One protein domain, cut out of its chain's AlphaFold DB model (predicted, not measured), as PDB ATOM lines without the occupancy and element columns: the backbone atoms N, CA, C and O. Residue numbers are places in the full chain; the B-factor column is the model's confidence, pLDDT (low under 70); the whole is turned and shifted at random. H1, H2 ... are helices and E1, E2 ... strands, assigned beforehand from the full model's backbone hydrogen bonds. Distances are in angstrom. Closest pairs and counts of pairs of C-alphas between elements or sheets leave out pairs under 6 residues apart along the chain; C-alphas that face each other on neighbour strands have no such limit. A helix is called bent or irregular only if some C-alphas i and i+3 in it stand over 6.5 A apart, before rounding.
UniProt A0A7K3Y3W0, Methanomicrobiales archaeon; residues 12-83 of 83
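This is residues 12 to 83 of the 83 residues of a protein of Methanomicrobiales archaeon (UniProt A0A7K3Y3W0). A small two-stranded hairpin, E1 and E2, forms a body with the helices H1 and H2, and the first half of a long helix, H3, packs on E1 and H1. Residues 73 to 83, of which 73 to 81 belong to H3, stick out from this body as an arm. The printed part has 72 residues with three named helices and two named strands, in the order H1, E1, E2, H2, H3, and is mostly helix; the sheet is antiparallel. The whole is only just compact, close to loose, with a radius of gyration of the C-alphas of 13.2 A and spans of 44 by 25 by 17 A.

E1, residues 27 to 29, and E2, residues 39 to 41, are an antiparallel hairpin, with N 27 and O 41 2.9 A apart and N 29 and O 39 2.8 A apart, both within hydrogen-bond range. The closest C-alphas of E1 and H3, residues 58 to 81, are those of Ile 29 and Ala 64, 5.4 A apart. H1, residues 12 to 24, touches H3, with residues 61 to 72 of H3 alone, at a steep tilt of 50 degrees, the same way; the closest C-alphas are those of Leu 16 and Ala 65, 6.2 A apart. H1 touches H2, residues 44 to 52, at a shallow tilt of 29 degrees, opposite ways, the closest C-alphas being those of Gln 17 and Tyr 44, 5.9 A apart. E2 and H3 are apart. Every O i to N i+4 pair is within hydrogen-bond range in H2, against 6 of 9 in H1 and 18 of 20 in H3.

H1 begins at C-alpha 12, (8.697, -3.011, 15.818), and measures 15.4 A; it is only just irregular, with C-alphas 18 and 21 6.8 A apart. E1 measures 6.5 A, E2 6.8 A and H2 12.2 A. H3 measures 31.5 A and ends at C-alpha 81, (-12.491, 12.414, 11.595); it is irregular, with C-alphas 72 and 75 7.3 A apart, and has a kink of 53 degrees near residue 75.

The two farthest C-alphas, those of Ala 53 and Gly 83, are 44.8 A apart. The printed part has no cut and no long link; residue 83 alone has a pLDDT under 70.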
ATOM      1  N   VAL A  12       9.612  -3.132  14.672       98.19
ATOM      2  CA  VAL A  12       8.697  -3.011  15.818       98.19
ATOM      3  C   VAL A  12       9.440  -2.483  17.039       98.19
ATOM      4  O   VAL A  12       8.935  -1.582  17.708       98.19
ATOM      5  N   LEU A  13      10.655  -2.975  17.294       98.19
ATOM      6  CA  LEU A  13      11.504  -2.430  18.353       98.19
ATOM      7  C   LEU A  13      11.883  -0.973  18.077       98.19
ATOM      8  O   LEU A  13      11.795  -0.153  18.983       98.19
ATOM      9  N   GLN A  14      12.182  -0.614  16.826       97.94
ATOM     10  CA  GLN A  14      12.448   0.781  16.449       97.94
ATOM     11  C   GLN A  14      11.235   1.695  16.682       97.94
ATOM     12  O   GLN A  14      11.388   2.807  17.189       97.94
ATOM     13  N   ILE A  15      10.019   1.236  16.362       97.94
ATOM     14  CA  ILE A  15       8.782   1.966  16.689       97.94
ATOM     15  C   ILE A  15       8.674   2.183  18.196       97.94
ATOM     16  O   ILE A  15       8.397   3.297  18.645       97.94
ATOM     17  N   LEU A  16       8.912   1.133  18.980       97.94
ATOM     18  CA  LEU A  16       8.855   1.225  20.430       97.94
ATOM     19  C   LEU A  16       9.888   2.233  20.949       97.94
ATOM     20  O   LEU A  16       9.513   3.166  21.656       97.94
ATOM     21  N   GLN A  17      11.145   2.107  20.525       97.81
ATOM     22  CA  GLN A  17      12.267   2.950  20.940       97.81
ATOM     23  C   GLN A  17      12.062   4.432  20.610       97.81
ATOM     24  O   GLN A  17      12.220   5.290  21.476       97.81
ATOM     25  N   TYR A  18      11.734   4.745  19.356       97.69
ATOM     26  CA  TYR A  18      11.767   6.124  18.861       97.69
ATOM     27  C   TYR A  18      10.405   6.818  18.896       97.69
ATOM     28  O   TYR A  18      10.336   8.052  18.903       97.69
ATOM     29  N   HIS A  19       9.308   6.056  18.927       96.62
ATOM     30  CA  HIS A  19       7.965   6.621  18.868       96.62
ATOM     31  C   HIS A  19       7.156   6.411  20.142       96.62
ATOM     32  O   HIS A  19       6.562   7.382  20.618       96.62
ATOM     33  N   VAL A  20       7.159   5.202  20.704       97.94
ATOM     34  CA  VAL A  20       6.303   4.869  21.852       97.94
ATOM     35  C   VAL A  20       6.920   5.308  23.175       97.94
ATOM     36  O   VAL A  20       6.330   6.149  23.848       97.94
ATOM     37  N   PHE A  21       8.106   4.812  23.542       97.62
ATOM     38  CA  PHE A  21       8.740   5.131  24.831       97.62
ATOM     39  C   PHE A  21       8.856   6.643  25.102       97.62
ATOM     40  O   PHE A  21       8.476   7.067  26.195       97.62
ATOM     41  N   PRO A  22       9.251   7.492  24.126       96.69
ATOM     42  CA  PRO A  22       9.342   8.937  24.343       96.69
ATOM     43  C   PRO A  22       8.002   9.643  24.604       96.69
ATOM     44  O   PRO A  22       8.007  10.797  25.022       96.69
ATOM     45  N   ARG A  23       6.861   9.000  24.309       95.81
ATOM     46  CA  ARG A  23       5.514   9.591  24.425       95.81
ATOM     47  C   ARG A  23       4.683   8.960  25.536       95.81
ATOM     48  O   ARG A  23       3.969   9.674  26.227       95.81
ATOM     49  N   ALA A  24       4.775   7.641  25.692       92.81
ATOM     50  CA  ALA A  24       3.995   6.882  26.662       92.81
ATOM     51  C   ALA A  24       4.646   6.848  28.054       92.81
ATOM     52  O   ALA A  24       3.950   6.668  29.049       92.81
ATOM     53  N   GLY A  25       5.976   6.988  28.148       89.25
ATOM     54  CA  GLY A  25       6.734   6.894  29.406       89.25
ATOM     55  C   GLY A  25       6.818   5.482  30.010       89.25
ATOM     56  O   GLY A  25       7.764   5.187  30.731       89.25
ATOM     57  N   MET A  26       5.873   4.596  29.692       95.25
ATOM     58  CA  MET A  26       5.869   3.184  30.066       95.25
ATOM     59  C   MET A  26       5.177   2.357  28.982       95.25
ATOM     60  O   MET A  26       4.164   2.773  28.420       95.25
ATOM     61  N   VAL A  27       5.702   1.162  28.712       98.00
ATOM     62  CA  VAL A  27       5.099   0.194  27.793       98.00
ATOM     63  C   VAL A  27       4.602  -1.012  28.574       98.00
ATOM     64  O   VAL A  27       5.388  -1.759  29.155       98.00
ATOM     65  N   THR A  28       3.292  -1.230  28.534       97.69
ATOM     66  CA  THR A  28       2.657  -2.458  29.023       97.69
ATOM     67  C   THR A  28       2.481  -3.452  27.877       97.69
ATOM     68  O   THR A  28       1.877  -3.127  26.854       97.69
ATOM     69  N   ILE A  29       2.975  -4.674  28.062       96.88
ATOM     70  CA  ILE A  29       2.711  -5.833  27.208       96.88
ATOM     71  C   ILE A  29       1.679  -6.704  27.912       96.88
ATOM     72  O   ILE A  29       1.988  -7.341  28.921       96.88
ATOM     73  N   ARG A  30       0.460  -6.737  27.368       93.00
ATOM     74  CA  ARG A  30      -0.633  -7.553  27.904       93.00
ATOM     75  C   ARG A  30      -0.602  -8.950  27.305       93.00
ATOM     76  O   ARG A  30      -0.644  -9.093  26.083       93.00
ATOM     77  N   ARG A  31      -0.554  -9.983  28.146       91.56
ATOM     78  CA  ARG A  31      -0.555 -11.380  27.687       91.56
ATOM     79  C   ARG A  31      -1.186 -12.316  28.719       91.56
ATOM     80  O   ARG A  31      -1.051 -12.102  29.923       91.56
ATOM     81  N   PRO A  32      -1.850 -13.403  28.281       88.38
ATOM     82  CA  PRO A  32      -2.478 -14.352  29.195       88.38
ATOM     83  C   PRO A  32      -1.518 -14.875  30.276       88.38
ATOM     84  O   PRO A  32      -0.363 -15.183  29.989       88.38
ATOM     85  N   ALA A  33      -2.021 -15.088  31.498       88.94
ATOM     86  CA  ALA A  33      -1.221 -15.566  32.636       88.94
ATOM     87  C   ALA A  33      -0.426 -16.853  32.336       88.94
ATOM     88  O   ALA A  33       0.723 -16.987  32.746       88.94
ATOM     89  N   LYS A  34      -0.994 -17.769  31.535       88.19
ATOM     90  CA  LYS A  34      -0.326 -19.009  31.094       88.19
ATOM     91  C   LYS A  34       0.928 -18.790  30.230       88.19
ATOM     92  O   LYS A  34       1.681 -19.732  30.026       88.19
ATOM     93  N   PHE A  35       1.139 -17.574  29.727       84.88
ATOM     94  CA  PHE A  35       2.305 -17.161  28.942       84.88
ATOM     95  C   PHE A  35       3.202 -16.173  29.705       84.88
ATOM     96  O   PHE A  35       3.994 -15.459  29.100       84.88
ATOM     97  N   GLY A  36       3.080 -16.123  31.036       82.50
ATOM     98  CA  GLY A  36       3.922 -15.298  31.903       82.50
ATOM     99  C   GLY A  36       3.324 -13.944  32.287       82.50
ATOM    100  O   GLY A  36       4.056 -13.137  32.853       82.50
ATOM    101  N   GLY A  37       2.038 -13.707  31.989       90.62
ATOM    102  CA  GLY A  37       1.264 -12.552  32.463       90.62
ATOM    103  C   GLY A  37       1.729 -11.196  31.937       90.62
ATOM    104  O   GLY A  37       2.755 -11.094  31.263       90.62
ATOM    105  N   ASP A  38       0.957 -10.158  32.237       95.88
ATOM    106  CA  ASP A  38       1.265  -8.793  31.815       95.88
ATOM    107  C   ASP A  38       2.637  -8.346  32.334       95.88
ATOM    108  O   ASP A  38       3.051  -8.687  33.446       95.88
ATOM    109  N   ARG A  39       3.355  -7.583  31.510       96.38
ATOM    110  CA  ARG A  39       4.658  -7.008  31.859       96.38
ATOM    111  C   ARG A  39       4.691  -5.528  31.551       96.38
ATOM    112  O   ARG A  39       4.174  -5.097  30.525       96.38
ATOM    113  N   GLU A  40       5.353  -4.774  32.411       97.62
ATOM    114  CA  GLU A  40       5.531  -3.336  32.264       97.62
ATOM    115  C   GLU A  40       7.014  -3.003  32.172       97.62
ATOM    116  O   GLU A  40       7.840  -3.579  32.883       97.62
ATOM    117  N   PHE A  41       7.337  -2.080  31.275       98.19
ATOM    118  CA  PHE A  41       8.693  -1.628  31.012       98.19
ATOM    119  C   PHE A  41       8.708  -0.103  31.038       98.19
ATOM    120  O   PHE A  41       8.047   0.539  30.221       98.19
ATOM    121  N   SER A  42       9.450   0.486  31.975       97.12
ATOM    122  CA  SER A  42       9.589   1.943  32.098       97.12
ATOM    123  C   SER A  42      10.652   2.528  31.168       97.12
ATOM    124  O   SER A  42      10.631   3.720  30.883       97.12
ATOM    125  N   VAL A  43      11.595   1.707  30.700       97.44
ATOM    126  CA  VAL A  43      12.650   2.112  29.763       97.44
ATOM    127  C   VAL A  43      12.800   1.076  28.650       97.44
ATOM    128  O   VAL A  43      12.499  -0.106  28.841       97.44
ATOM    129  N   TYR A  44      13.240   1.525  27.475       98.06
ATOM    130  CA  TYR A  44      13.314   0.694  26.272       98.06
ATOM    131  C   TYR A  44      14.292  -0.475  26.430       98.06
ATOM    132  O   TYR A  44      14.004  -1.592  26.000       98.06
ATOM    133  N   GLU A  45      15.412  -0.242  27.104       98.19
ATOM    134  CA  GLU A  45      16.493  -1.208  27.280       98.19
ATOM    135  C   GLU A  45      16.037  -2.448  28.068       98.19
ATOM    136  O   GLU A  45      16.521  -3.556  27.837       98.19
ATOM    137  N   ASP A  46      15.077  -2.297  28.986       98.25
ATOM    138  CA  ASP A  46      14.492  -3.429  29.713       98.25
ATOM    139  C   ASP A  46      13.647  -4.308  28.789       98.25
ATOM    140  O   ASP A  46      13.714  -5.540  28.863       98.25
ATOM    141  N   LEU A  47      12.881  -3.680  27.896       98.19
ATOM    142  CA  LEU A  47      12.058  -4.389  26.925       98.19
ATOM    143  C   LEU A  47      12.918  -5.098  25.876       98.19
ATOM    144  O   LEU A  47      12.675  -6.268  25.577       98.19
ATOM    145  N   GLU A  48      13.926  -4.414  25.339       98.31
ATOM    146  CA  GLU A  48      14.848  -4.979  24.352       98.31
ATOM    147  C   GLU A  48      15.571  -6.209  24.914       98.31
ATOM    148  O   GLU A  48      15.627  -7.246  24.252       98.31
ATOM    149  N   ARG A  49      16.041  -6.142  26.169       98.38
ATOM    150  CA  ARG A  49      16.667  -7.287  26.846       98.38
ATOM    151  C   ARG A  49      15.705  -8.456  27.033       98.38
ATOM    152  O   ARG A  49      16.083  -9.592  26.753       98.38
ATOM    153  N   ALA A  50      14.471  -8.197  27.468       97.25
ATOM    154  CA  ALA A  50      13.462  -9.245  27.619       97.25
ATOM    155  C   ALA A  50      13.099  -9.889  26.267       97.25
ATOM    156  O   ALA A  50      12.885 -11.100  26.185       97.25
ATOM    157  N   TYR A  51      13.062  -9.095  25.197       97.81
ATOM    158  CA  TYR A  51      12.835  -9.595  23.845       97.81
ATOM    159  C   TYR A  51      14.003 -10.452  23.343       97.81
ATOM    160  O   TYR A  51      13.785 -11.577  22.900       97.81
ATOM    161  N   ALA A  52      15.241  -9.972  23.498       97.62
ATOM    162  CA  ALA A  52      16.455 -10.706  23.140       97.62
ATOM    163  C   ALA A  52      16.591 -12.038  23.897       97.62
ATOM    164  O   ALA A  52      17.101 -13.015  23.353       97.62
ATOM    165  N   ALA A  53      16.109 -12.089  25.143       96.75
ATOM    166  CA  ALA A  53      16.063 -13.302  25.955       96.75
ATOM    167  C   ALA A  53      14.934 -14.277  25.553       96.75
ATOM    168  O   ALA A  53      14.817 -15.356  26.135       96.75
ATOM    169  N   GLY A  54      14.087 -13.919  24.581       94.81
ATOM    170  CA  GLY A  54      12.935 -14.720  24.160       94.81
ATOM    171  C   GLY A  54      11.784 -14.729  25.171       94.81
ATOM    172  O   GLY A  54      10.853 -15.523  25.043       94.81
ATOM    173  N   GLU A  55      11.822 -13.852  26.177       94.69
ATOM    174  CA  GLU A  55      10.784 -13.765  27.205       94.69
ATOM    175  C   GLU A  55       9.522 -13.083  26.683       94.69
ATOM    176  O   GLU A  55       8.446 -13.305  27.235       94.69
ATOM    177  N   ILE A  56       9.646 -12.244  25.651       96.31
ATOM    178  CA  ILE A  56       8.538 -11.562  24.977       96.31
ATOM    179  C   ILE A  56       8.397 -12.124  23.565       96.31
ATOM    180  O   ILE A  56       9.323 -12.062  22.761       96.31
ATOM    181  N   HIS A  57       7.215 -12.645  23.240       95.00
ATOM    182  CA  HIS A  57       6.963 -13.203  21.918       95.00
ATOM    183  C   HIS A  57       6.788 -12.082  20.868       95.00
ATOM    184  O   HIS A  57       6.181 -11.051  21.171       95.00
ATOM    185  N   PRO A  58       7.224 -12.267  19.603       96.19
ATOM    186  CA  PRO A  58       7.056 -11.262  18.547       96.19
ATOM    187  C   PRO A  58       5.611 -10.796  18.329       96.19
ATOM    188  O   PRO A  58       5.389  -9.656  17.925       96.19
ATOM    189  N   LEU A  59       4.627 -11.668  18.575       95.00
ATOM    190  CA  LEU A  59       3.210 -11.300  18.503       95.00
ATOM    191  C   LEU A  59       2.823 -10.324  19.618       95.00
ATOM    192  O   LEU A  59       2.214  -9.303  19.322       95.00
ATOM    193  N   ASP A  60       3.220 -10.605  20.859       96.06
ATOM    194  CA  ASP A  60       2.912  -9.758  22.015       96.06
ATOM    195  C   ASP A  60       3.543  -8.370  21.843       96.06
ATOM    196  O   ASP A  60       2.892  -7.351  22.067       96.06
ATOM    197  N   LEU A  61       4.786  -8.330  21.345       97.19
ATOM    198  CA  LEU A  61       5.490  -7.085  21.037       97.19
ATOM    199  C   LEU A  61       4.766  -6.264  19.955       97.19
ATOM    200  O   LEU A  61       4.599  -5.054  20.106       97.19
ATOM    201  N   LYS A  62       4.314  -6.913  18.868       96.75
ATOM    202  CA  LYS A  62       3.546  -6.252  17.795       96.75
ATOM    203  C   LYS A  62       2.238  -5.672  18.315       96.75
ATOM    204  O   LYS A  62       1.905  -4.550  17.944       96.75
ATOM    205  N   THR A  63       1.506  -6.441  19.116       96.56
ATOM    206  CA  THR A  63       0.228  -6.007  19.686       96.56
ATOM    207  C   THR A  63       0.441  -4.793  20.576       96.56
ATOM    208  O   THR A  63      -0.180  -3.766  20.335       96.56
ATOM    209  N   ALA A  64       1.400  -4.855  21.505       97.12
ATOM    210  CA  ALA A  64       1.714  -3.725  22.372       97.12
ATOM    211  C   ALA A  64       2.104  -2.472  21.568       97.12
ATOM    212  O   ALA A  64       1.560  -1.399  21.801       97.12
ATOM    213  N   ALA A  65       2.993  -2.596  20.576       97.81
ATOM    214  CA  ALA A  65       3.363  -1.463  19.726       97.81
ATOM    215  C   ALA A  65       2.155  -0.857  18.988       97.81
ATOM    216  O   ALA A  65       2.068   0.362  18.859       97.81
ATOM    217  N   GLY A  66       1.228  -1.696  18.514       97.62
ATOM    218  CA  GLY A  66      -0.009  -1.258  17.868       97.62
ATOM    219  C   GLY A  66      -0.934  -0.506  18.821       97.62
ATOM    220  O   GLY A  66      -1.340   0.608  18.502       97.62
ATOM    221  N   ASP A  67      -1.206  -1.079  19.991       97.31
ATOM    222  CA  ASP A  67      -2.089  -0.491  21.005       97.31
ATOM    223  C   ASP A  67      -1.577   0.886  21.453       97.31
ATOM    224  O   ASP A  67      -2.311   1.871  21.418       97.31
ATOM    225  N   HIS A  68      -0.282   0.994  21.766       97.75
ATOM    226  CA  HIS A  68       0.316   2.273  22.162       97.75
ATOM    227  C   HIS A  68       0.292   3.310  21.036       97.75
ATOM    228  O   HIS A  68       0.074   4.493  21.289       97.75
ATOM    229  N   LEU A  69       0.518   2.902  19.782       97.19
ATOM    230  CA  LEU A  69       0.405   3.821  18.648       97.19
ATOM    231  C   LEU A  69      -1.033   4.304  18.441       97.19
ATOM    232  O   LEU A  69      -1.217   5.469  18.095       97.19
ATOM    233  N   ILE A  70      -2.032   3.442  18.649       97.19
ATOM    234  CA  ILE A  70      -3.447   3.825  18.594       97.19
ATOM    235  C   ILE A  70      -3.729   4.904  19.642       97.19
ATOM    236  O   ILE A  70      -4.255   5.956  19.284       97.19
ATOM    237  N   ASP A  71      -3.301   4.696  20.887       96.62
ATOM    238  CA  ASP A  71      -3.500   5.666  21.970       96.62
ATOM    239  C   ASP A  71      -2.803   7.007  21.678       96.62
ATOM    240  O   ASP A  71      -3.392   8.076  21.840       96.62
ATOM    241  N   ILE A  72      -1.564   6.964  21.174       96.19
ATOM    242  CA  ILE A  72      -0.798   8.161  20.788       96.19
ATOM    243  C   ILE A  72      -1.485   8.933  19.650       96.19
ATOM    244  O   ILE A  72      -1.432  10.165  19.618       96.19
ATOM    245  N   LEU A  73      -2.092   8.229  18.692       96.44
ATOM    246  CA  LEU A  73      -2.710   8.829  17.507       96.44
ATOM    247  C   LEU A  73      -4.183   9.201  17.708       96.44
ATOM    248  O   LEU A  73      -4.716   9.947  16.883       96.44
ATOM    249  N   ALA A  74      -4.826   8.745  18.785       97.00
ATOM    250  CA  ALA A  74      -6.239   9.000  19.058       97.00
ATOM    251  C   ALA A  74      -6.627  10.494  18.971       97.00
ATOM    252  O   ALA A  74      -7.586  10.799  18.260       97.00
ATOM    253  N   PRO A  75      -5.865  11.459  19.535       96.12
ATOM    254  CA  PRO A  75      -6.220  12.877  19.428       96.12
ATOM    255  C   PRO A  75      -6.181  13.413  17.989       96.12
ATOM    256  O   PRO A  75      -6.978  14.273  17.619       96.12
ATOM    257  N   VAL A  76      -5.251  12.913  17.167       96.00
ATOM    258  CA  VAL A  76      -5.143  13.301  15.750       96.00
ATOM    259  C   VAL A  76      -6.310  12.723  14.962       96.00
ATOM    260  O   VAL A  76      -6.909  13.424  14.151       96.00
ATOM    261  N   HIS A  77      -6.643  11.457  15.216       95.94
ATOM    262  CA  HIS A  77      -7.791  10.802  14.603       95.94
ATOM    263  C   HIS A  77      -9.090  11.550  14.923       95.94
ATOM    264  O   HIS A  77      -9.836  11.887  14.008       95.94
ATOM    265  N   ASP A  78      -9.330  11.879  16.194       96.69
ATOM    266  CA  ASP A  78     -10.533  12.603  16.612       96.69
ATOM    267  C   ASP A  78     -10.633  13.984  15.962       96.69
ATOM    268  O   ASP A  78     -11.700  14.354  15.477       96.69
ATOM    269  N   TYR A  79      -9.521  14.718  15.870       96.81
ATOM    270  CA  TYR A  79      -9.493  16.021  15.205       96.81
ATOM    271  C   TYR A  79      -9.817  15.940  13.705       96.81
ATOM    272  O   TYR A  79     -10.501  16.810  13.176       96.81
ATOM    273  N   VAL A  80      -9.315  14.918  13.004       96.12
ATOM    274  CA  VAL A  80      -9.477  14.789  11.543       96.12
ATOM    275  C   VAL A  80     -10.820  14.167  11.157       96.12
ATOM    276  O   VAL A  80     -11.373  14.513  10.115       96.12
ATOM    277  N   CYS A  81     -11.325  13.223  11.952       92.19
ATOM    278  CA  CYS A  81     -12.491  12.414  11.595       92.19
ATOM    279  C   CYS A  81     -13.790  12.852  12.282       92.19
ATOM    280  O   CYS A  81     -14.860  12.591  11.735       92.19
ATOM    281  N   ASN A  82     -13.705  13.496  13.450       85.81
ATOM    282  CA  ASN A  82     -14.867  13.935  14.235       85.81
ATOM    283  C   ASN A  82     -14.953  15.469  14.376       85.81
ATOM    284  O   ASN A  82     -15.849  15.958  15.070       85.81
ATOM    285  N   GLY A  83     -14.011  16.201  13.769       58.97
ATOM    286  CA  GLY A  83     -13.972  17.665  13.694       58.97
ATOM    287  C   GLY A  83     -14.706  18.247  12.494       58.97
ATOM    288  O   GLY A  83     -14.956  17.508  11.515       58.97
TER     289      GLY A  83